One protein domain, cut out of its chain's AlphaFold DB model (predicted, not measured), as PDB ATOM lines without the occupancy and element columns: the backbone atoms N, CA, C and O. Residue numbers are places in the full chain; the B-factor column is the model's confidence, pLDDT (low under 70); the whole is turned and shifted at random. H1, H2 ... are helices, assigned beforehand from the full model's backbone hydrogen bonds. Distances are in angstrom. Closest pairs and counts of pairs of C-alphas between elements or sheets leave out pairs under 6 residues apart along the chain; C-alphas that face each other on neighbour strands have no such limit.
ATOM      1  N   SER A 147     286.257 150.078 269.066       79.44
ATOM      2  CA  SER A 147     286.867 148.742 269.016       79.44
ATOM      3  C   SER A 147     286.105 147.750 268.140       79.44
ATOM      4  O   SER A 147     284.877 147.659 268.221       79.44
ATOM      5  N   PHE A 148     286.850 146.934 267.390       75.44
ATOM      6  CA  PHE A 148     286.306 145.968 266.436       75.44
ATOM      7  C   PHE A 148     286.952 144.586 266.507       75.44
ATOM      8  O   PHE A 148     288.071 144.409 266.990       75.44
ATOM      9  N   GLN A 149     286.210 143.594 266.007       67.50
ATOM     10  CA  GLN A 149     286.668 142.219 265.831       67.50
ATOM     11  C   GLN A 149     286.324 141.753 264.414       67.50
ATOM     12  O   GLN A 149     285.174 141.877 263.998       67.50
ATOM     13  N   GLY A 150     287.313 141.195 263.715       64.38
ATOM     14  CA  GLY A 150     287.166 140.666 262.356       64.38
ATOM     15  C   GLY A 150     287.581 141.655 261.264       64.38
ATOM     16  O   GLY A 150     287.441 142.866 261.421       64.38
ATOM     17  N   SER A 151     288.082 141.117 260.151       58.59
ATOM     18  CA  SER A 151     288.519 141.875 258.970       58.59
ATOM     19  C   SER A 151     287.365 142.440 258.129       58.59
ATOM     20  O   SER A 151     287.564 143.396 257.396       58.59
ATOM     21  N   GLY A 152     286.147 141.906 258.272       62.31
ATOM     22  CA  GLY A 152     284.920 142.468 257.679       62.31
ATOM     23  C   GLY A 152     284.270 143.568 258.528       62.31
ATOM     24  O   GLY A 152     283.061 143.770 258.471       62.31
ATOM     25  N   ALA A 153     285.031 144.200 259.423       71.00
ATOM     26  CA  ALA A 153     284.529 145.267 260.276       71.00
ATOM     27  C   ALA A 153     284.534 146.613 259.539       71.00
ATOM     28  O   ALA A 153     285.473 146.915 258.810       71.00
ATOM     29  N   SER A 154     283.539 147.453 259.842       79.12
ATOM     30  CA  SER A 154     283.335 148.787 259.251       79.12
ATOM     31  C   SER A 154     284.613 149.624 259.046       79.12
ATOM     32  O   SER A 154     284.741 150.206 257.968       79.12
ATOM     33  N   PRO A 155     285.586 149.674 259.984       82.31
ATOM     34  CA  PRO A 155     286.785 150.467 259.752       82.31
ATOM     35  C   PRO A 155     287.689 149.987 258.625       82.31
ATOM     36  O   PRO A 155     288.375 150.809 258.035       82.31
ATOM     37  N   HIS A 156     287.695 148.692 258.299       79.56
ATOM     38  CA  HIS A 156     288.496 148.192 257.181       79.56
ATOM     39  C   HIS A 156     287.972 148.753 255.857       79.56
ATOM     40  O   HIS A 156     288.746 149.282 255.067       79.56
ATOM     41  N   GLU A 157     286.653 148.721 255.659       81.44
ATOM     42  CA  GLU A 157     286.001 149.184 254.430       81.44
ATOM     43  C   GLU A 157     286.300 150.659 254.146       81.44
ATOM     44  O   GLU A 157     286.824 150.999 253.086       81.44
ATOM     45  N   TRP A 158     286.039 151.554 255.107       87.94
ATOM     46  CA  TRP A 158     286.245 152.980 254.850       87.94
ATOM     47  C   TRP A 158     287.730 153.357 254.794       87.94
ATOM     48  O   TRP A 158     288.070 154.299 254.079       87.94
ATOM     49  N   ILE A 159     288.623 152.639 255.492       88.94
ATOM     50  CA  ILE A 159     290.074 152.883 255.416       88.94
ATOM     51  C   ILE A 159     290.617 152.493 254.038       88.94
ATOM     52  O   ILE A 159     291.407 153.252 253.471       88.94
ATOM     53  N   TYR A 160     290.153 151.383 253.458       85.25
ATOM     54  CA  TYR A 160     290.507 151.000 252.088       85.25
ATOM     55  C   TYR A 160     289.919 151.951 251.044       85.25
ATOM     56  O   TYR A 160     290.607 152.297 250.077       85.25
ATOM     57  N   LEU A 161     288.693 152.445 251.246       87.31
ATOM     58  CA  LEU A 161     288.108 153.475 250.386       87.31
ATOM     59  C   LEU A 161     288.909 154.778 250.471       87.31
ATOM     60  O   LEU A 161     289.279 155.354 249.451       87.31
ATOM     61  N   HIS A 162     289.230 155.218 251.684       92.81
ATOM     62  CA  HIS A 162     290.069 156.381 251.930       92.81
ATOM     63  C   HIS A 162     291.414 156.264 251.205       92.81
ATOM     64  O   HIS A 162     291.783 157.169 250.455       92.81
ATOM     65  N   ALA A 163     292.117 155.138 251.374       89.25
ATOM     66  CA  ALA A 163     293.366 154.867 250.673       89.25
ATOM     67  C   ALA A 163     293.164 154.907 249.149       89.25
ATOM     68  O   ALA A 163     293.891 155.593 248.438       89.25
ATOM     69  N   THR A 164     292.130 154.246 248.634       87.50
ATOM     70  CA  THR A 164     291.802 154.242 247.198       87.50
ATOM     71  C   THR A 164     291.670 155.662 246.645       87.50
ATOM     72  O   THR A 164     292.317 155.992 245.651       87.50
ATOM     73  N   LEU A 165     290.927 156.537 247.326       90.94
ATOM     74  CA  LEU A 165     290.720 157.911 246.873       90.94
ATOM     75  C   LEU A 165     292.011 158.738 246.863       90.94
ATOM     76  O   LEU A 165     292.285 159.414 245.874       90.94
ATOM     77  N   ILE A 166     292.828 158.672 247.918       91.88
ATOM     78  CA  ILE A 166     294.052 159.493 248.015       91.88
ATOM     79  C   ILE A 166     295.170 159.000 247.092       91.88
ATOM     80  O   ILE A 166     296.090 159.754 246.775       91.88
ATOM     81  N   TRP A 167     295.121 157.740 246.662       88.31
ATOM     82  CA  TRP A 167     296.060 157.218 245.675       88.31
ATOM     83  C   TRP A 167     295.653 157.550 244.243       88.31
ATOM     84  O   TRP A 167     296.506 157.553 243.360       88.31
ATOM     85  N   GLN A 168     294.377 157.845 244.008       86.75
ATOM     86  CA  GLN A 168     293.834 157.993 242.663       86.75
ATOM     87  C   GLN A 168     293.516 159.439 242.278       86.75
ATOM     88  O   GLN A 168     293.714 159.818 241.124       86.75
ATOM     89  N   PHE A 169     293.059 160.258 243.225       90.81
ATOM     90  CA  PHE A 169     292.586 161.621 242.971       90.81
ATOM     91  C   PHE A 169     293.281 162.629 243.885       90.81
ATOM     92  O   PHE A 169     293.567 162.290 245.031       90.81
ATOM     93  N   PRO A 170     293.532 163.875 243.443       93.31
ATOM     94  CA  PRO A 170     294.202 164.910 244.237       93.31
ATOM     95  C   PRO A 170     293.264 165.523 245.302       93.31
ATOM     96  O   PRO A 170     292.952 166.709 245.270       93.31
ATOM     97  N   VAL A 171     292.756 164.699 246.224       95.56
ATOM     98  CA  VAL A 171     291.688 165.050 247.180       95.56
ATOM     99  C   VAL A 171     292.118 165.036 248.650       95.56
ATOM    100  O   VAL A 171     291.292 165.291 249.528       95.56
ATOM    101  N   ALA A 172     293.385 164.743 248.965       96.69
ATOM    102  CA  ALA A 172     293.815 164.566 250.356       96.69
ATOM    103  C   ALA A 172     293.581 165.827 251.205       96.69
ATOM    104  O   ALA A 172     293.046 165.744 252.309       96.69
ATOM    105  N   GLU A 173     293.885 167.015 250.681       97.44
ATOM    106  CA  GLU A 173     293.648 168.259 251.422       97.44
ATOM    107  C   GLU A 173     292.168 168.457 251.780       97.44
ATOM    108  O   GLU A 173     291.830 168.816 252.913       97.44
ATOM    109  N   GLN A 174     291.278 168.173 250.832       97.00
ATOM    110  CA  GLN A 174     289.833 168.302 251.000       97.00
ATOM    111  C   GLN A 174     289.285 167.316 252.036       97.00
ATOM    112  O   GLN A 174     288.488 167.711 252.892       97.00
ATOM    113  N   ILE A 175     289.737 166.058 251.987       97.88
ATOM    114  CA  ILE A 175     289.354 165.017 252.946       97.88
ATOM    115  C   ILE A 175     289.780 165.434 254.355       97.88
ATOM    116  O   ILE A 175     288.936 165.528 255.242       97.88
ATOM    117  N   TRP A 176     291.061 165.742 254.575       97.75
ATOM    118  CA  TRP A 176     291.580 165.978 255.926       97.75
ATOM    119  C   TRP A 176     291.079 167.267 256.557       97.75
ATOM    120  O   TRP A 176     290.803 167.274 257.754       97.75
ATOM    121  N   LYS A 177     290.917 168.351 255.786       96.62
ATOM    122  CA  LYS A 177     290.355 169.600 256.328       96.62
ATOM    123  C   LYS A 177     288.959 169.389 256.914       96.62
ATOM    124  O   LYS A 177     288.657 169.961 257.955       96.62
ATOM    125  N   ARG A 178     288.134 168.566 256.261       97.31
ATOM    126  CA  ARG A 178     286.762 168.249 256.694       97.31
ATOM    127  C   ARG A 178     286.718 167.129 257.729       97.31
ATOM    128  O   ARG A 178     285.891 167.150 258.627       97.31
ATOM    129  N   TRP A 179     287.604 166.149 257.622       97.56
ATOM    130  CA  TRP A 179     287.678 165.050 258.575       97.56
ATOM    131  C   TRP A 179     288.183 165.533 259.938       97.56
ATOM    132  O   TRP A 179     287.519 165.336 260.953       97.56
ATOM    133  N   TRP A 180     289.320 166.231 259.972       97.38
ATOM    134  CA  TRP A 180     289.948 166.699 261.212       97.38
ATOM    135  C   TRP A 180     289.338 167.999 261.758       97.38
ATOM    136  O   TRP A 180     289.797 168.513 262.782       97.38
ATOM    137  N   SER A 181     288.292 168.548 261.127       95.69
ATOM    138  CA  SER A 181     287.480 169.591 261.767       95.69
ATOM    139  C   SER A 181     286.658 169.026 262.927       95.69
ATOM    140  O   SER A 181     286.397 169.763 263.875       95.69
ATOM    141  N   PHE A 182     286.357 167.720 262.909       96.00
ATOM    142  CA  PHE A 182     285.524 167.024 263.894       96.00
ATOM    143  C   PHE A 182     284.148 167.665 264.085       96.00
ATOM    144  O   PHE A 182     283.663 167.807 265.206       96.00
ATOM    145  N   ASP A 183     283.493 168.002 262.972       93.25
ATOM    146  CA  ASP A 183     282.117 168.515 262.981       93.25
ATOM    147  C   ASP A 183     281.139 167.540 263.669       93.25
ATOM    148  O   ASP A 183     280.096 167.956 264.176       93.25
ATOM    149  N   THR A 184     281.483 166.245 263.721       93.25
ATOM    150  CA  THR A 184     280.766 165.227 264.499       93.25
ATOM    151  C   THR A 184     281.727 164.351 265.322       93.25
ATOM    152  O   THR A 184     282.879 164.155 264.918       93.25
ATOM    153  N   PRO A 185     281.283 163.775 266.460       95.75
ATOM    154  CA  PRO A 185     282.091 162.839 267.249       95.75
ATOM    155  C   PRO A 185     282.558 161.601 266.470       95.75
ATOM    156  O   PRO A 185     283.655 161.107 266.705       95.75
ATOM    157  N   GLU A 186     281.765 161.112 265.519       95.06
ATOM    158  CA  GLU A 186     282.097 159.949 264.683       95.06
ATOM    159  C   GLU A 186     283.327 160.204 263.788       95.06
ATOM    160  O   GLU A 186     284.150 159.314 263.560       95.06
ATOM    161  N   LEU A 187     283.539 161.452 263.355       95.75
ATOM    162  CA  LEU A 187     284.770 161.837 262.658       95.75
ATOM    163  C   LEU A 187     286.002 161.776 263.576       95.75
ATOM    164  O   LEU A 187     287.085 161.407 263.123       95.75
ATOM    165  N   ALA A 188     285.851 162.066 264.871       97.31
ATOM    166  CA  ALA A 188     286.931 161.874 265.840       97.31
ATOM    167  C   ALA A 188     287.193 160.388 266.122       97.31
ATOM    168  O   ALA A 188     288.350 159.985 266.214       97.31
ATOM    169  N   VAL A 189     286.144 159.556 266.197       96.12
ATOM    170  CA  VAL A 189     286.284 158.093 266.327       96.12
ATOM    171  C   VAL A 189     287.108 157.527 265.170       96.12
ATOM    172  O   VAL A 189     288.108 156.847 265.405       96.12
ATOM    173  N   SER A 190     286.735 157.853 263.930       95.50
ATOM    174  CA  SER A 190     287.461 157.394 262.738       95.50
ATOM    175  C   SER A 190     288.903 157.912 262.689       95.50
ATOM    176  O   SER A 190     289.806 157.155 262.336       95.50
ATOM    177  N   ALA A 191     289.163 159.161 263.101       96.88
ATOM    178  CA  ALA A 191     290.526 159.698 263.172       96.88
ATOM    179  C   ALA A 191     291.403 158.936 264.169       96.88
ATOM    180  O   ALA A 191     292.524 158.561 263.831       96.88
ATOM    181  N   VAL A 192     290.886 158.659 265.368       96.81
ATOM    182  CA  VAL A 192     291.602 157.876 266.385       96.81
ATOM    183  C   VAL A 192     291.917 156.473 265.866       96.81
ATOM    184  O   VAL A 192     293.043 156.004 266.014       96.81
ATOM    185  N   GLN A 193     290.963 155.821 265.200       93.88
ATOM    186  CA  GLN A 193     291.176 154.501 264.604       93.88
ATOM    187  C   GLN A 193     292.271 154.508 263.544       93.88
ATOM    188  O   GLN A 193     293.176 153.678 263.600       93.88
ATOM    189  N   TRP A 194     292.228 155.451 262.607       95.06
ATOM    190  CA  TRP A 194     293.228 155.531 261.546       95.06
ATOM    191  C   TRP A 194     294.618 155.859 262.084       95.06
ATOM    192  O   TRP A 194     295.590 155.201 261.722       95.06
ATOM    193  N   LEU A 195     294.719 156.816 263.012       95.94
ATOM    194  CA  LEU A 195     295.990 157.181 263.644       95.94
ATOM    195  C   LEU A 195     296.563 156.042 264.487       95.94
ATOM    196  O   LEU A 195     297.781 155.875 264.544       95.94
ATOM    197  N   SER A 196     295.712 155.208 265.091       94.56
ATOM    198  CA  SER A 196     296.175 154.055 265.862       94.56
ATOM    199  C   SER A 196     296.997 153.064 265.032       94.56
ATOM    200  O   SER A 196     297.894 152.430 265.579       94.56
ATOM    201  N   ALA A 197     296.752 152.965 263.720       91.56
ATOM    202  CA  ALA A 197     297.526 152.107 262.821       91.56
ATOM    203  C   ALA A 197     298.965 152.612 262.594       91.56
ATOM    204  O   ALA A 197     299.830 151.845 262.185       91.56
ATOM    205  N   PHE A 198     299.241 153.887 262.883       92.75
ATOM    206  CA  PHE A 198     300.599 154.437 262.878       92.75
ATOM    207  C   PHE A 198     301.271 154.341 264.250       92.75
ATOM    208  O   PHE A 198     302.488 154.209 264.321       92.75
ATOM    209  N   ILE A 199     300.490 154.405 265.332       94.75
ATOM    210  CA  ILE A 199     300.999 154.462 266.712       94.75
ATOM    211  C   ILE A 199     301.299 153.067 267.272       94.75
ATOM    212  O   ILE A 199     302.288 152.898 267.980       94.75
ATOM    213  N   TYR A 200     300.459 152.078 266.970       92.44
ATOM    214  CA  TYR A 200     300.519 150.740 267.562       92.44
ATOM    215  C   TYR A 200     300.947 149.678 266.552       92.44
ATOM    216  O   TYR A 200     300.728 149.822 265.350       92.44
ATOM    217  N   ASP A 201     301.535 148.597 267.045       86.62
ATOM    218  CA  ASP A 201     301.802 147.389 266.275       86.62
ATOM    219  C   ASP A 201     300.517 146.567 266.098       86.62
ATOM    220  O   ASP A 201     299.495 146.789 266.754       86.62
ATOM    221  N   MET A 202     300.562 145.581 265.198       80.62
ATOM    222  CA  MET A 202     299.407 144.728 264.891       80.62
ATOM    223  C   MET A 202     298.841 144.024 266.135       80.62
ATOM    224  O   MET A 202     297.623 143.886 266.270       80.62
ATOM    225  N   ASP A 203     299.725 143.596 267.037       83.06
ATOM    226  CA  ASP A 203     299.376 142.774 268.196       83.06
ATOM    227  C   ASP A 203     298.983 143.584 269.441       83.06
ATOM    228  O   ASP A 203     298.389 143.025 270.368       83.06
ATOM    229  N   ASP A 204     299.288 144.886 269.481       88.06
ATOM    230  CA  ASP A 204     299.043 145.743 270.647       88.06
ATOM    231  C   ASP A 204     298.104 146.929 270.378       88.06
ATOM    232  O   ASP A 204     297.787 147.686 271.300       88.06
ATOM    233  N   ASN A 205     297.577 147.048 269.155       90.62
ATOM    234  CA  ASN A 205     296.580 148.053 268.826       90.62
ATOM    235  C   ASN A 205     295.289 147.850 269.652       90.62
ATOM    236  O   ASN A 205     294.622 146.816 269.547       90.62
ATOM    237  N   PRO A 206     294.860 148.840 270.455       90.50
ATOM    238  CA  PRO A 206     293.744 148.646 271.375       90.50
ATOM    239  C   PRO A 206     292.370 148.740 270.672       90.50
ATOM    240  O   PRO A 206     291.334 148.395 271.257       90.50
ATOM    241  N   TYR A 207     292.325 149.213 269.424       90.38
ATOM    242  CA  TYR A 207     291.107 149.389 268.624       90.38
ATOM    243  C   TYR A 207     290.815 148.188 267.726       90.38
ATOM    244  O   TYR A 207     289.650 147.864 267.476       90.38
ATOM    245  N   PHE A 208     291.856 147.475 267.315       86.69
ATOM    246  CA  PHE A 208     291.753 146.340 266.412       86.69
ATOM    247  C   PHE A 208     292.240 145.076 267.097       86.69
ATOM    248  O   PHE A 208     293.389 144.985 267.510       86.69
ATOM    249  N   LYS A 209     291.364 144.074 267.235       80.00
ATOM    250  CA  LYS A 209     291.801 142.798 267.809       80.00
ATOM    251  C   LYS A 209     292.886 142.149 266.933       80.00
ATOM    252  O   LYS A 209     292.682 142.104 265.711       80.00
ATOM    253  N   PRO A 210     293.954 141.597 267.551       75.69
ATOM    254  CA  PRO A 210     295.047 140.944 266.837       75.69
ATOM    255  C   PRO A 210     294.535 139.915 265.844       75.69
ATOM    256  O   PRO A 210     293.533 139.240 266.101       75.69
ATOM    257  N   TRP A 211     295.214 139.795 264.709       69.25
ATOM    258  CA  TRP A 211     294.852 138.798 263.718       69.25
ATOM    259  C   TRP A 211     295.148 137.394 264.253       69.25
ATOM    260  O   TRP A 211     296.264 137.073 264.655       69.25
ATOM    261  N   THR A 212     294.151 136.515 264.227       67.75
ATOM    262  CA  THR A 212     294.347 135.082 264.438       67.75
ATOM    263  C   THR A 212     293.581 134.304 263.373       67.75
ATOM    264  O   THR A 212     292.612 134.788 262.795       67.75
ATOM    265  N   ARG A 213     293.939 133.031 263.157       59.31
ATOM    266  CA  ARG A 213     293.207 132.145 262.226       59.31
ATOM    267  C   ARG A 213     291.723 131.935 262.574       59.31
ATOM    268  O   ARG A 213     291.012 131.330 261.777       59.31
ATOM    269  N   ARG A 214     291.281 132.313 263.778       55.16
ATOM    270  CA  ARG A 214     289.923 132.054 264.291       55.16
ATOM    271  C   ARG A 214     289.161 133.323 264.671       55.16
ATOM    272  O   ARG A 214     287.937 133.308 264.638       55.16
ATOM    273  N   GLU A 215     289.867 134.383 265.044       58.34
ATOM    274  CA  GLU A 215     289.325 135.621 265.606       58.34
ATOM    275  C   GLU A 215     290.197 136.821 265.216       58.34
ATOM    276  O   GLU A 215     291.403 136.680 265.024       58.34
ATOM    277  N   GLY A 216     289.599 138.010 265.176       56.72
ATOM    278  CA  GLY A 216     290.320 139.248 264.885       56.72
ATOM    279  C   GLY A 216     290.544 139.506 263.394       56.72
ATOM    280  O   GLY A 216     290.115 138.741 262.533       56.72
ATOM    281  N   GLY A 217     291.136 140.661 263.107       65.88
ATOM    282  CA  GLY A 217     291.420 141.138 261.749       65.88
ATOM    283  C   GLY A 217     292.753 141.874 261.636       65.88
ATOM    284  O   GLY A 217     293.232 142.049 260.525       65.88
ATOM    285  N   GLY A 218     293.368 142.238 262.772       77.25
ATOM    286  CA  GLY A 218     294.451 143.215 262.808       77.25
ATOM    287  C   GLY A 218     293.945 144.636 262.519       77.25
ATOM    288  O   GLY A 218     292.779 144.817 262.146       77.25
ATOM    289  N   PRO A 219     294.766 145.670 262.757       80.56
ATOM    290  CA  PRO A 219     294.536 146.983 262.176       80.56
ATOM    291  C   PRO A 219     294.554 146.899 260.643       80.56
ATOM    292  O   PRO A 219     295.399 146.196 260.084       80.56
ATOM    293  N   PRO A 220     293.655 147.623 259.955       75.56
ATOM    294  CA  PRO A 220     293.670 147.694 258.510       75.56
ATOM    295  C   PRO A 220     294.944 148.372 258.031       75.56
ATOM    296  O   PRO A 220     295.456 149.329 258.622       75.56
ATOM    297  N   THR A 221     295.413 147.893 256.896       76.88
ATOM    298  CA  THR A 221     296.580 148.426 256.233       76.88
ATOM    299  C   THR A 221     296.241 149.777 255.604       76.88
ATOM    300  O   THR A 221     295.613 149.848 254.552       76.88
ATOM    301  N   VAL A 222     296.677 150.880 256.216       79.31
ATOM    302  CA  VAL A 222     296.341 152.257 255.777       79.31
ATOM    303  C   VAL A 222     296.835 152.630 254.369       79.31
ATOM    304  O   VAL A 222     296.473 153.685 253.851       79.31
ATOM    305  N   PHE A 223     297.668 151.784 253.757       72.56
ATOM    306  CA  PHE A 223     298.167 151.921 252.387       72.56
ATOM    307  C   PHE A 223     297.613 150.870 251.417       72.56
ATOM    308  O   PHE A 223     297.918 150.950 250.223       72.56
ATOM    309  N   GLU A 224     296.855 149.874 251.877       70.94
ATOM    310  CA  GLU A 224     296.149 148.971 250.967       70.94
ATOM    311  C   GLU A 224     294.956 149.704 250.370       70.94
ATOM    312  O   GLU A 224     294.224 150.420 251.045       70.94
ATOM    313  N   THR A 225     294.801 149.552 249.064       66.25
ATOM    314  CA  THR A 225     293.667 150.079 248.312       66.25
ATOM    315  C   THR A 225     292.802 148.898 247.885       66.25
ATOM    316  O   THR A 225     293.263 147.755 247.888       66.25
ATOM    317  N   HIS A 226     291.577 149.155 247.429       61.81
ATOM    318  CA  HIS A 226     290.697 148.117 246.876       61.81
ATOM    319  C   HIS A 226     291.221 147.477 245.567       61.81
ATOM    320  O   HIS A 226     290.507 146.713 244.930       61.81
ATOM    321  N   HIS A 227     292.438 147.792 245.104       61.84
ATOM    322  CA  HIS A 227     292.964 147.309 243.827       61.84
ATOM    323  C   HIS A 227     294.487 147.093 243.842       61.84
ATOM    324  O   HIS A 227     295.259 147.884 244.376       61.84
ATOM    325  N   MET A 228     294.940 146.025 243.176       52.75
ATOM    326  CA  MET A 228     296.331 145.537 243.240       52.75
ATOM    327  C   MET A 228     297.361 146.353 242.435       52.75
ATOM    328  O   MET A 228     298.560 146.113 242.558       52.75
ATOM    329  N   ARG A 229     296.939 147.302 241.588       58.28
ATOM    330  CA  ARG A 229     297.847 148.108 240.751       58.28
ATOM    331  C   ARG A 229     297.679 149.582 241.057       58.28
ATOM    332  O   ARG A 229     296.756 150.206 240.552       58.28
ATOM    333  N   VAL A 230     298.595 150.136 241.839       62.19
ATOM    334  CA  VAL A 230     298.540 151.550 242.205       62.19
ATOM    335  C   VAL A 230     299.770 152.256 241.649       62.19
ATOM    336  O   VAL A 230     300.900 151.870 241.940       62.19
ATOM    337  N   LYS A 231     299.563 153.264 240.800       73.56
ATOM    338  CA  LYS A 231     300.629 154.208 240.439       73.56
ATOM    339  C   LYS A 231     300.992 155.046 241.670       73.56
ATOM    340  O   LYS A 231     300.312 154.968 242.698       73.56
ATOM    341  N   ALA A 232     302.052 155.838 241.581       83.69
ATOM    342  CA  ALA A 232     302.309 156.879 242.561       83.69
ATOM    343  C   ALA A 232     301.044 157.736 242.738       83.69
ATOM    344  O   ALA A 232     300.337 158.036 241.770       83.69
ATOM    345  N   ALA A 233     300.755 158.102 243.985       88.75
ATOM    346  CA  ALA A 233     299.671 159.015 244.294       88.75
ATOM    347  C   ALA A 233     299.938 160.384 243.641       88.75
ATOM    348  O   ALA A 233     301.103 160.738 243.413       88.75
ATOM    349  N   PRO A 234     298.893 161.193 243.388       91.06
ATOM    350  CA  PRO A 234     299.072 162.577 242.970       91.06
ATOM    351  C   PRO A 234     300.077 163.302 243.887       91.06
ATOM    352  O   PRO A 234     299.915 163.233 245.111       91.06
ATOM    353  N   PRO A 235     301.102 163.991 243.343       92.50
ATOM    354  CA  PRO A 235     302.145 164.632 244.151       92.50
ATOM    355  C   PRO A 235     301.584 165.579 245.217       92.50
ATOM    356  O   PRO A 235     302.027 165.543 246.363       92.50
ATOM    357  N   GLU A 236     300.531 166.318 244.857       94.75
ATOM    358  CA  GLU A 236     299.765 167.215 245.733       94.75
ATOM    359  C   GLU A 236     299.347 166.519 247.044       94.75
ATOM    360  O   GLU A 236     299.473 167.076 248.133       94.75
ATOM    361  N   ASN A 237     298.880 165.266 246.954       95.31
ATOM    362  CA  ASN A 237     298.445 164.499 248.117       95.31
ATOM    363  C   ASN A 237     299.625 164.079 248.980       95.31
ATOM    364  O   ASN A 237     299.553 164.185 250.202       95.31
ATOM    365  N   ALA A 238     300.698 163.584 248.358       92.75
ATOM    366  CA  ALA A 238     301.878 163.145 249.089       92.75
ATOM    367  C   ALA A 238     302.508 164.316 249.854       92.75
ATOM    368  O   ALA A 238     302.884 164.155 251.017       92.75
ATOM    369  N   ASP A 239     302.585 165.493 249.234       95.69
ATOM    370  CA  ASP A 239     303.132 166.705 249.841       95.69
ATOM    371  C   ASP A 239     302.227 167.236 250.952       95.69
ATOM    372  O   ASP A 239     302.707 167.466 252.067       95.69
ATOM    373  N   PHE A 240     300.916 167.324 250.707       97.62
ATOM    374  CA  PHE A 240     299.954 167.714 251.732       97.62
ATOM    375  C   PHE A 240     300.009 166.771 252.943       97.62
ATOM    376  O   PHE A 240     300.215 167.230 254.066       97.62
ATOM    377  N   ILE A 241     299.918 165.455 252.734       96.19
ATOM    378  CA  ILE A 241     299.966 164.460 253.815       96.19
ATOM    379  C   ILE A 241     301.296 164.539 254.569       96.19
ATOM    380  O   ILE A 241     301.297 164.501 255.796       96.19
ATOM    381  N   SER A 242     302.421 164.718 253.868       95.81
ATOM    382  CA  SER A 242     303.734 164.892 254.514       95.81
ATOM    383  C   SER A 242     303.781 166.119 255.423       95.81
ATOM    384  O   SER A 242     304.479 166.098 256.431       95.81
ATOM    385  N   SER A 243     303.035 167.174 255.090       96.75
ATOM    386  CA  SER A 243     302.982 168.395 255.901       96.75
ATOM    387  C   SER A 243     302.079 168.291 257.133       96.75
ATOM    388  O   SER A 243     302.243 169.076 258.063       96.75
ATOM    389  N   ILE A 244     301.138 167.341 257.160       96.50
ATOM    390  CA  ILE A 244     300.178 167.194 258.264       96.50
ATOM    391  C   ILE A 244     300.402 165.949 259.122       96.50
ATOM    392  O   ILE A 244     299.942 165.912 260.261       96.50
ATOM    393  N   LEU A 245     301.088 164.925 258.611       96.12
ATOM    394  CA  LEU A 245     301.368 163.681 259.331       96.12
ATOM    395  C   LEU A 245     302.666 163.807 260.144       96.12
ATOM    396  O   LEU A 245     303.560 162.970 260.083       96.12
ATOM    397  N   THR A 246     302.760 164.906 260.885       96.88
ATOM    398  CA  THR A 246     303.840 165.223 261.825       96.88
ATOM    399  C   THR A 246     303.376 164.930 263.243       96.88
ATOM    400  O   THR A 246     302.177 165.045 263.519       96.88
ATOM    401  N   LYS A 247     304.303 164.644 264.159       96.75
ATOM    402  CA  LYS A 247     303.970 164.364 265.559       96.75
ATOM    403  C   LYS A 247     303.142 165.487 266.182       96.75
ATOM    404  O   LYS A 247     302.091 165.213 266.746       96.75
ATOM    405  N   GLU A 248     303.570 166.736 266.023       97.06
ATOM    406  CA  GLU A 248     302.930 167.912 266.623       97.06
ATOM    407  C   GLU A 248     301.479 168.033 266.156       97.06
ATOM    408  O   GLU A 248     300.553 168.158 266.955       97.06
ATOM    409  N   ARG A 249     301.266 167.919 264.843       97.56
ATOM    410  CA  ARG A 249     299.926 168.004 264.268       97.56
ATOM    411  C   ARG A 249     299.026 166.849 264.704       97.56
ATOM    412  O   ARG A 249     297.847 167.068 264.976       97.56
ATOM    413  N   VAL A 250     299.553 165.630 264.767       97.81
ATOM    414  CA  VAL A 250     298.786 164.466 265.226       97.81
ATOM    415  C   VAL A 250     298.469 164.566 266.716       97.81
ATOM    416  O   VAL A 250     297.360 164.219 267.120       97.81
ATOM    417  N   GLU A 251     299.378 165.105 267.525       98.12
ATOM    418  CA  GLU A 251     299.151 165.357 268.948       98.12
ATOM    419  C   GLU A 251     297.995 166.342 269.165       98.12
ATOM    420  O   GLU A 251     297.095 166.058 269.956       98.12
ATOM    421  N   GLU A 252     297.950 167.445 268.409       98.00
ATOM    422  CA  GLU A 252     296.827 168.396 268.427       98.00
ATOM    423  C   GLU A 252     295.495 167.728 268.059       98.00
ATOM    424  O   GLU A 252     294.463 167.971 268.693       98.00
ATOM    425  N   VAL A 253     295.500 166.892 267.018       98.12
ATOM    426  CA  VAL A 253     294.304 166.186 266.541       98.12
ATOM    427  C   VAL A 253     293.814 165.189 267.591       98.12
ATOM    428  O   VAL A 253     292.624 165.181 267.910       98.12
ATOM    429  N   LEU A 254     294.706 164.386 268.173       98.25
ATOM    430  CA  LEU A 254     294.347 163.429 269.220       98.25
ATOM    431  C   LEU A 254     293.864 164.129 270.490       98.25
ATOM    432  O   LEU A 254     292.876 163.686 271.068       98.25
ATOM    433  N   LEU A 255     294.479 165.244 270.891       98.19
ATOM    434  CA  LEU A 255     294.025 166.014 272.050       98.19
ATOM    435  C   LEU A 255     292.592 166.533 271.854       98.19
ATOM    436  O   LEU A 255     291.743 166.371 272.729       98.19
ATOM    437  N   ARG A 256     292.273 167.070 270.671       98.19
ATOM    438  CA  ARG A 256     290.895 167.472 270.338       98.19
ATOM    439  C   ARG A 256     289.930 166.285 270.337       98.19
ATOM    440  O   ARG A 256     288.784 166.424 270.765       98.19
ATOM    441  N   ALA A 257     290.376 165.118 269.869       98.00
ATOM    442  CA  ALA A 257     289.573 163.901 269.909       98.00
ATOM    443  C   ALA A 257     289.305 163.441 271.353       98.00
ATOM    444  O   ALA A 257     288.175 163.069 271.659       98.00
ATOM    445  N   VAL A 258     290.292 163.526 272.254       98.12
ATOM    446  CA  VAL A 258     290.134 163.256 273.696       98.12
ATOM    447  C   VAL A 258     289.046 164.140 274.300       98.12
ATOM    448  O   VAL A 258     288.152 163.643 274.984       98.12
ATOM    449  N   GLU A 259     289.089 165.447 274.033       97.25
ATOM    450  CA  GLU A 259     288.102 166.396 274.556       97.25
ATOM    451  C   GLU A 259     286.689 166.062 274.060       97.25
ATOM    452  O   GLU A 259     285.746 165.947 274.857       97.25
ATOM    453  N   LEU A 260     286.547 165.843 272.749       97.12
ATOM    454  CA  LEU A 260     285.261 165.565 272.112       97.12
ATOM    455  C   LEU A 260     284.675 164.211 272.538       97.12
ATOM    456  O   LEU A 260     283.464 164.090 272.730       97.12
ATOM    457  N   LEU A 261     285.528 163.202 272.724       97.00
ATOM    458  CA  LEU A 261     285.148 161.837 273.093       97.00
ATOM    459  C   LEU A 261     285.212 161.577 274.604       97.00
ATOM    460  O   LEU A 261     285.064 160.433 275.029       97.00
ATOM    461  N   SER A 262     285.338 162.615 275.434       96.00
ATOM    462  CA  SER A 262     285.427 162.513 276.903       96.00
ATOM    463  C   SER A 262     284.255 161.782 277.574       96.00
ATOM    464  O   SER A 262     284.391 161.259 278.677       96.00
ATOM    465  N   LYS A 263     283.090 161.729 276.915       93.31
ATOM    466  CA  LYS A 263     281.891 161.005 277.380       93.31
ATOM    467  C   LYS A 263     281.660 159.673 276.665       93.31
ATOM    468  O   LYS A 263     280.646 159.020 276.911       93.31
ATOM    469  N   HIS A 264     282.546 159.289 275.752       94.25
ATOM    470  CA  HIS A 264     282.473 158.002 275.078       94.25
ATOM    471  C   HIS A 264     282.796 156.882 276.076       94.25
ATOM    472  O   HIS A 264     283.644 157.043 276.948       94.25
ATOM    473  N   GLU A 265     282.206 155.698 275.904       92.62
ATOM    474  CA  GLU A 265     282.457 154.510 276.749       92.62
ATOM    475  C   GLU A 265     283.929 154.041 276.786       92.62
ATOM    476  O   GLU A 265     284.287 153.145 277.544       92.62
ATOM    477  N   ARG A 266     284.779 154.628 275.942       92.81
ATOM    478  CA  ARG A 266     286.190 154.282 275.729       92.81
ATOM    479  C   ARG A 266     287.083 155.524 275.830       92.81
ATOM    480  O   ARG A 266     288.160 155.537 275.248       92.81
ATOM    481  N   ALA A 267     286.625 156.573 276.519       94.44
ATOM    482  CA  ALA A 267     287.357 157.831 276.667       94.44
ATOM    483  C   ALA A 267     288.781 157.612 277.206       94.44
ATOM    484  O   ALA A 267     289.732 158.137 276.634       94.44
ATOM    485  N   ASP A 268     288.933 156.747 278.216       96.25
ATOM    486  CA  ASP A 268     290.237 156.391 278.791       96.25
ATOM    487  C   ASP A 268     291.196 155.822 277.736       96.25
ATOM    488  O   ASP A 268     292.370 156.170 277.701       96.25
ATOM    489  N   GLN A 269     290.690 155.002 276.812       95.88
ATOM    490  CA  GLN A 269     291.491 154.417 275.737       95.88
ATOM    491  C   GLN A 269     291.949 155.472 274.714       95.88
ATOM    492  O   GLN A 269     293.070 155.402 274.213       95.88
ATOM    493  N   VAL A 270     291.098 156.456 274.404       97.12
ATOM    494  CA  VAL A 270     291.462 157.594 273.537       97.12
ATOM    495  C   VAL A 270     292.520 158.466 274.213       97.12
ATOM    496  O   VAL A 270     293.486 158.864 273.568       97.12
ATOM    497  N   TYR A 271     292.375 158.714 275.515       97.75
ATOM    498  CA  TYR A 271     293.357 159.452 276.307       97.75
ATOM    499  C   TYR A 271     294.712 158.739 276.367       97.75
ATOM    500  O   TYR A 271     295.740 159.366 276.120       97.75
ATOM    501  N   GLU A 272     294.726 157.424 276.604       97.75
ATOM    502  CA  GLU A 272     295.965 156.638 276.551       97.75
ATOM    503  C   GLU A 272     296.603 156.662 275.159       97.75
ATOM    504  O   GLU A 272     297.817 156.772 275.067       97.75
ATOM    505  N   THR A 273     295.817 156.672 274.077       97.25
ATOM    506  CA  THR A 273     296.365 156.798 272.711       97.25
ATOM    507  C   THR A 273     297.064 158.134 272.482       97.25
ATOM    508  O   THR A 273     298.128 158.180 271.861       97.25
ATOM    509  N   TRP A 274     296.511 159.225 273.015       98.06
ATOM    510  CA  TRP A 274     297.175 160.528 272.993       98.06
ATOM    511  C   TRP A 274     298.498 160.511 273.780       98.06
ATOM    512  O   TRP A 274     299.513 160.996 273.280       98.06
ATOM    513  N   LEU A 275     298.530 159.889 274.966       97.75
ATOM    514  CA  LEU A 275     299.769 159.722 275.742       97.75
ATOM    515  C   LEU A 275     300.792 158.823 275.029       97.75
ATOM    516  O   LEU A 275     301.995 159.104 275.047       97.75
ATOM    517  N   ASP A 276     300.325 157.745 274.404       97.75
ATOM    518  CA  ASP A 276     301.160 156.762 273.728       97.75
ATOM    519  C   ASP A 276     301.828 157.325 272.476       97.75
ATOM    520  O   ASP A 276     302.953 156.923 272.195       97.75
ATOM    521  N   LEU A 277     301.233 158.306 271.786       97.38
ATOM    522  CA  LEU A 277     301.907 159.010 270.685       97.38
ATOM    523  C   LEU A 277     303.268 159.568 271.125       97.38
ATOM    524  O   LEU A 277     304.254 159.449 270.403       97.38
ATOM    525  N   SER A 278     303.347 160.152 272.325       95.81
ATOM    526  CA  SER A 278     304.619 160.648 272.858       95.81
ATOM    527  C   SER A 278     305.592 159.509 273.162       95.81
ATOM    528  O   SER A 278     306.770 159.599 272.807       95.81
ATOM    529  N   ARG A 279     305.105 158.420 273.775       96.69
ATOM    530  CA  ARG A 279     305.913 157.237 274.134       96.69
ATOM    531  C   ARG A 279     306.425 156.475 272.908       96.69
ATOM    532  O   ARG A 279     307.479 155.856 272.986       96.69
ATOM    533  N   ARG A 280     305.684 156.531 271.800       95.88
ATOM    534  CA  ARG A 280     305.922 155.802 270.542       95.88
ATOM    535  C   ARG A 280     306.231 156.738 269.374       95.88
ATOM    536  O   ARG A 280     305.979 156.405 268.219       95.88
ATOM    537  N   SER A 281     306.753 157.926 269.675       95.06
ATOM    538  CA  SER A 281     306.960 158.978 268.674       95.06
ATOM    539  C   SER A 281     307.906 158.553 267.550       95.06
ATOM    540  O   SER A 281     307.593 158.802 266.391       95.06
ATOM    541  N   GLU A 282     308.989 157.836 267.864       95.12
ATOM    542  CA  GLU A 282     309.922 157.309 266.856       95.12
ATOM    543  C   GLU A 282     309.225 156.351 265.874       95.12
ATOM    544  O   GLU A 282     309.326 156.529 264.661       95.12
ATOM    545  N   THR A 283     308.448 155.387 266.386       93.06
ATOM    546  CA  THR A 283     307.667 154.442 265.568       93.06
ATOM    547  C   THR A 283     306.656 155.166 264.683       93.06
ATOM    548  O   THR A 283     306.546 154.877 263.488       93.06
ATOM    549  N   PHE A 284     305.928 156.130 265.250       95.19
ATOM    550  CA  PHE A 284     304.971 156.937 264.502       95.19
ATOM    551  C   PHE A 284     305.657 157.707 263.360       95.19
ATOM    552  O   PHE A 284     305.198 157.646 262.219       95.19
ATOM    553  N   GLU A 285     306.760 158.407 263.640       95.38
ATOM    554  CA  GLU A 285     307.489 159.213 262.654       95.38
ATOM    555  C   GLU A 285     308.082 158.352 261.534       95.38
ATOM    556  O   GLU A 285     307.991 158.717 260.356       95.38
ATOM    557  N   GLU A 286     308.640 157.188 261.872       93.69
ATOM    558  CA  GLU A 286     309.140 156.223 260.896       93.69
ATOM    559  C   GLU A 286     308.025 155.765 259.949       93.69
ATOM    560  O   GLU A 286     308.180 155.826 258.724       93.69
ATOM    561  N   ARG A 287     306.868 155.378 260.494       92.38
ATOM    562  CA  ARG A 287     305.717 154.919 259.703       92.38
ATOM    563  C   ARG A 287     305.090 156.032 258.879       92.38
ATOM    564  O   ARG A 287     304.764 155.806 257.715       92.38
ATOM    565  N   ALA A 288     304.973 157.239 259.425       93.31
ATOM    566  CA  ALA A 288     304.500 158.415 258.698       93.31
ATOM    567  C   ALA A 288     305.416 158.752 257.509       93.31
ATOM    568  O   ALA A 288     304.956 158.970 256.380       93.31
ATOM    569  N   LYS A 289     306.736 158.720 257.726       92.12
ATOM    570  CA  LYS A 289     307.738 158.905 256.672       92.12
ATOM    571  C   LYS A 289     307.678 157.788 255.638       92.12
ATOM    572  O   LYS A 289     307.766 158.053 254.436       92.12
ATOM    573  N   LYS A 290     307.519 156.539 256.076       89.44
ATOM    574  CA  LYS A 290     307.386 155.402 255.168       89.44
ATOM    575  C   LYS A 290     306.138 155.550 254.304       89.44
ATOM    576  O   LYS A 290     306.259 155.504 253.086       89.44
ATOM    577  N   PHE A 291     304.980 155.810 254.903       89.12
ATOM    578  CA  PHE A 291     303.711 156.019 254.206       89.12
ATOM    579  C   PHE A 291     303.828 157.076 253.106       89.12
ATOM    580  O   PHE A 291     303.563 156.802 251.937       89.12
ATOM    581  N   THR A 292     304.338 158.256 253.449       90.06
ATOM    582  CA  THR A 292     304.517 159.357 252.492       90.06
ATOM    583  C   THR A 292     305.585 159.067 251.430       90.06
ATOM    584  O   THR A 292     305.480 159.541 250.298       90.06
ATOM    585  N   THR A 293     306.600 158.258 251.746       88.81
ATOM    586  CA  THR A 293     307.572 157.760 250.759       88.81
ATOM    587  C   THR A 293     306.917 156.783 249.786       88.81
ATOM    588  O   THR A 293     307.155 156.875 248.583       88.81
ATOM    589  N   LEU A 294     306.074 155.870 250.279       85.88
ATOM    590  CA  LEU A 294     305.352 154.903 249.451       85.88
ATOM    591  C   LEU A 294     304.366 155.588 248.504       85.88
ATOM    592  O   LEU A 294     304.255 155.179 247.355       85.88
ATOM    593  N   MET A 295     303.700 156.658 248.947       87.50
ATOM    594  CA  MET A 295     302.808 157.441 248.085       87.50
ATOM    595  C   MET A 295     303.519 158.016 246.852       87.50
ATOM    596  O   MET A 295     302.887 158.190 245.819       87.50
ATOM    597  N   ARG A 296     304.828 158.277 246.932       88.94
ATOM    598  CA  ARG A 296     305.627 158.832 245.826       88.94
ATOM    599  C   ARG A 296     306.213 157.768 244.894       88.94
ATOM    600  O   ARG A 296     306.938 158.117 243.966       88.94
ATOM    601  N   ARG A 297     305.958 156.483 245.151       83.00
ATOM    602  CA  ARG A 297     306.483 155.361 244.364       83.00
ATOM    603  C   ARG A 297     305.367 154.700 243.570       83.00
ATOM    604  O   ARG A 297     304.273 154.489 244.087       83.00
ATOM    605  N   ASP A 298     305.670 154.309 242.337       68.56
ATOM    606  CA  ASP A 298     304.796 153.421 241.578       68.56
ATOM    607  C   ASP A 298     304.792 152.034 242.240       68.56
ATOM    608  O   ASP A 298     305.835 151.390 242.360       68.56
ATOM    609  N   LYS A 299     303.622 151.524 242.656       60.78
ATOM    610  CA  LYS A 299     303.516 150.195 243.288       60.78
ATOM    611  C   LYS A 299     303.711 149.029 242.310       60.78
ATOM    612  O   LYS A 299     303.569 147.883 242.725       60.78
ATOM    613  N   GLN A 300     304.064 149.261 241.039       50.25
ATOM    614  CA  GLN A 300     304.422 148.164 240.123       50.25
ATOM    615  C   GLN A 300     305.646 147.358 240.602       50.25
ATOM    616  O   GLN A 300     305.849 146.242 240.135       50.25
ATOM    617  N   GLU A 301     306.408 147.876 241.572       41.22
ATOM    618  CA  GLU A 301     307.609 147.234 242.127       41.22
ATOM    619  C   GLU A 301     307.460 146.726 243.573       41.22
ATOM    620  O   GLU A 301     308.418 146.208 244.143       41.22
ATOM    621  N   MET A 302     306.291 146.863 244.205       43.47
ATOM    622  CA  MET A 302     306.165 146.635 245.647       43.47
ATOM    623  C   MET A 302     305.367 145.371 245.976       43.47
ATOM    624  O   MET A 302     304.148 145.406 246.116       43.47
ATOM    625  N   VAL A 303     306.082 144.265 246.197       40.72
ATOM    626  CA  VAL A 303     305.621 143.225 247.128       40.72
ATOM    627  C   VAL A 303     305.838 143.803 248.525       40.72
ATOM    628  O   VAL A 303     306.947 143.745 249.038       40.72
TER     629      VAL A 303
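What this domain is: This is residues 147 to 303 of the 309 residues of an uncharacterized protein of Actibacterium lipolyticum (UniProt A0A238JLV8). Three helices side by side, H3, H5 and H6, make a small up-and-down bundle, with H3 in the middle of the domain. From one end of the bundle the antiparallel pair H4 and H7 runs off crosswise, with H2 beside H4, while H1 only just touches H3 with residues 155 to 159 alone and runs from there, about perpendicular to H3, to come close to H4 at Asn 237 and to H7 at Met 295. The printed part has 157 residues with seven named helices, H1 to H7 in chain order, and no named strand: all helix. It is compact, with a radius of gyration of the C-alphas of 15.1 A and spans of 43 by 37 by 29 A.

Where its parts are: H1 is residues 154 to 168, 21.7 A long, beginning at C-alpha 154 (283.335, 148.787, 259.251). H2 is 172 to 179, 10.3 A; H3 185 to 199, 20.7 A; H4 235 to 244, 14.5 A; H5 247 to 260, 19.9 A; H6 267 to 279, 18.7 A. H7, 281 to 295, 21.1 A, ends at C-alpha 295 (302.808, 157.441, 248.085).

How they stand to each other: H3 is the hub, touching five helices. H5 and H6 form a helical hairpin at a shallow tilt of 13 degrees, closest at the C-alphas of Leu 254 and Trp 274, 5.5 A. H3 touches H5, closest at the C-alphas of Ala 188 and Ala 257, 5.3 A. H7 touches H3 at residues 198 to 199 alone, about perpendicular at 85 degrees, closest at the C-alphas of Phe 284 and Ile 199, 5.2 A. H4 touches H7, opposite ways at 10 degrees, closest at the C-alphas of Ala 238 and Thr 292, 5.7 A. H1 and H5 are apart. Every O i to N i+4 pair is within hydrogen-bond range in H1, H2, H4, H5 and H7; H3 has 9 of 11, H6 8 of 9.

The domain as a whole: The C-alphas farthest apart, Lys 263 and Glu 301, are 45.8 A from each other. The printed part has no cut. The link from H3 to H4, 35 residues, is long. Mean pLDDT of the printed part is 86.9; residues 149 to 152, 211 to 217, 225 to 230 and 298 to 303 are under 70.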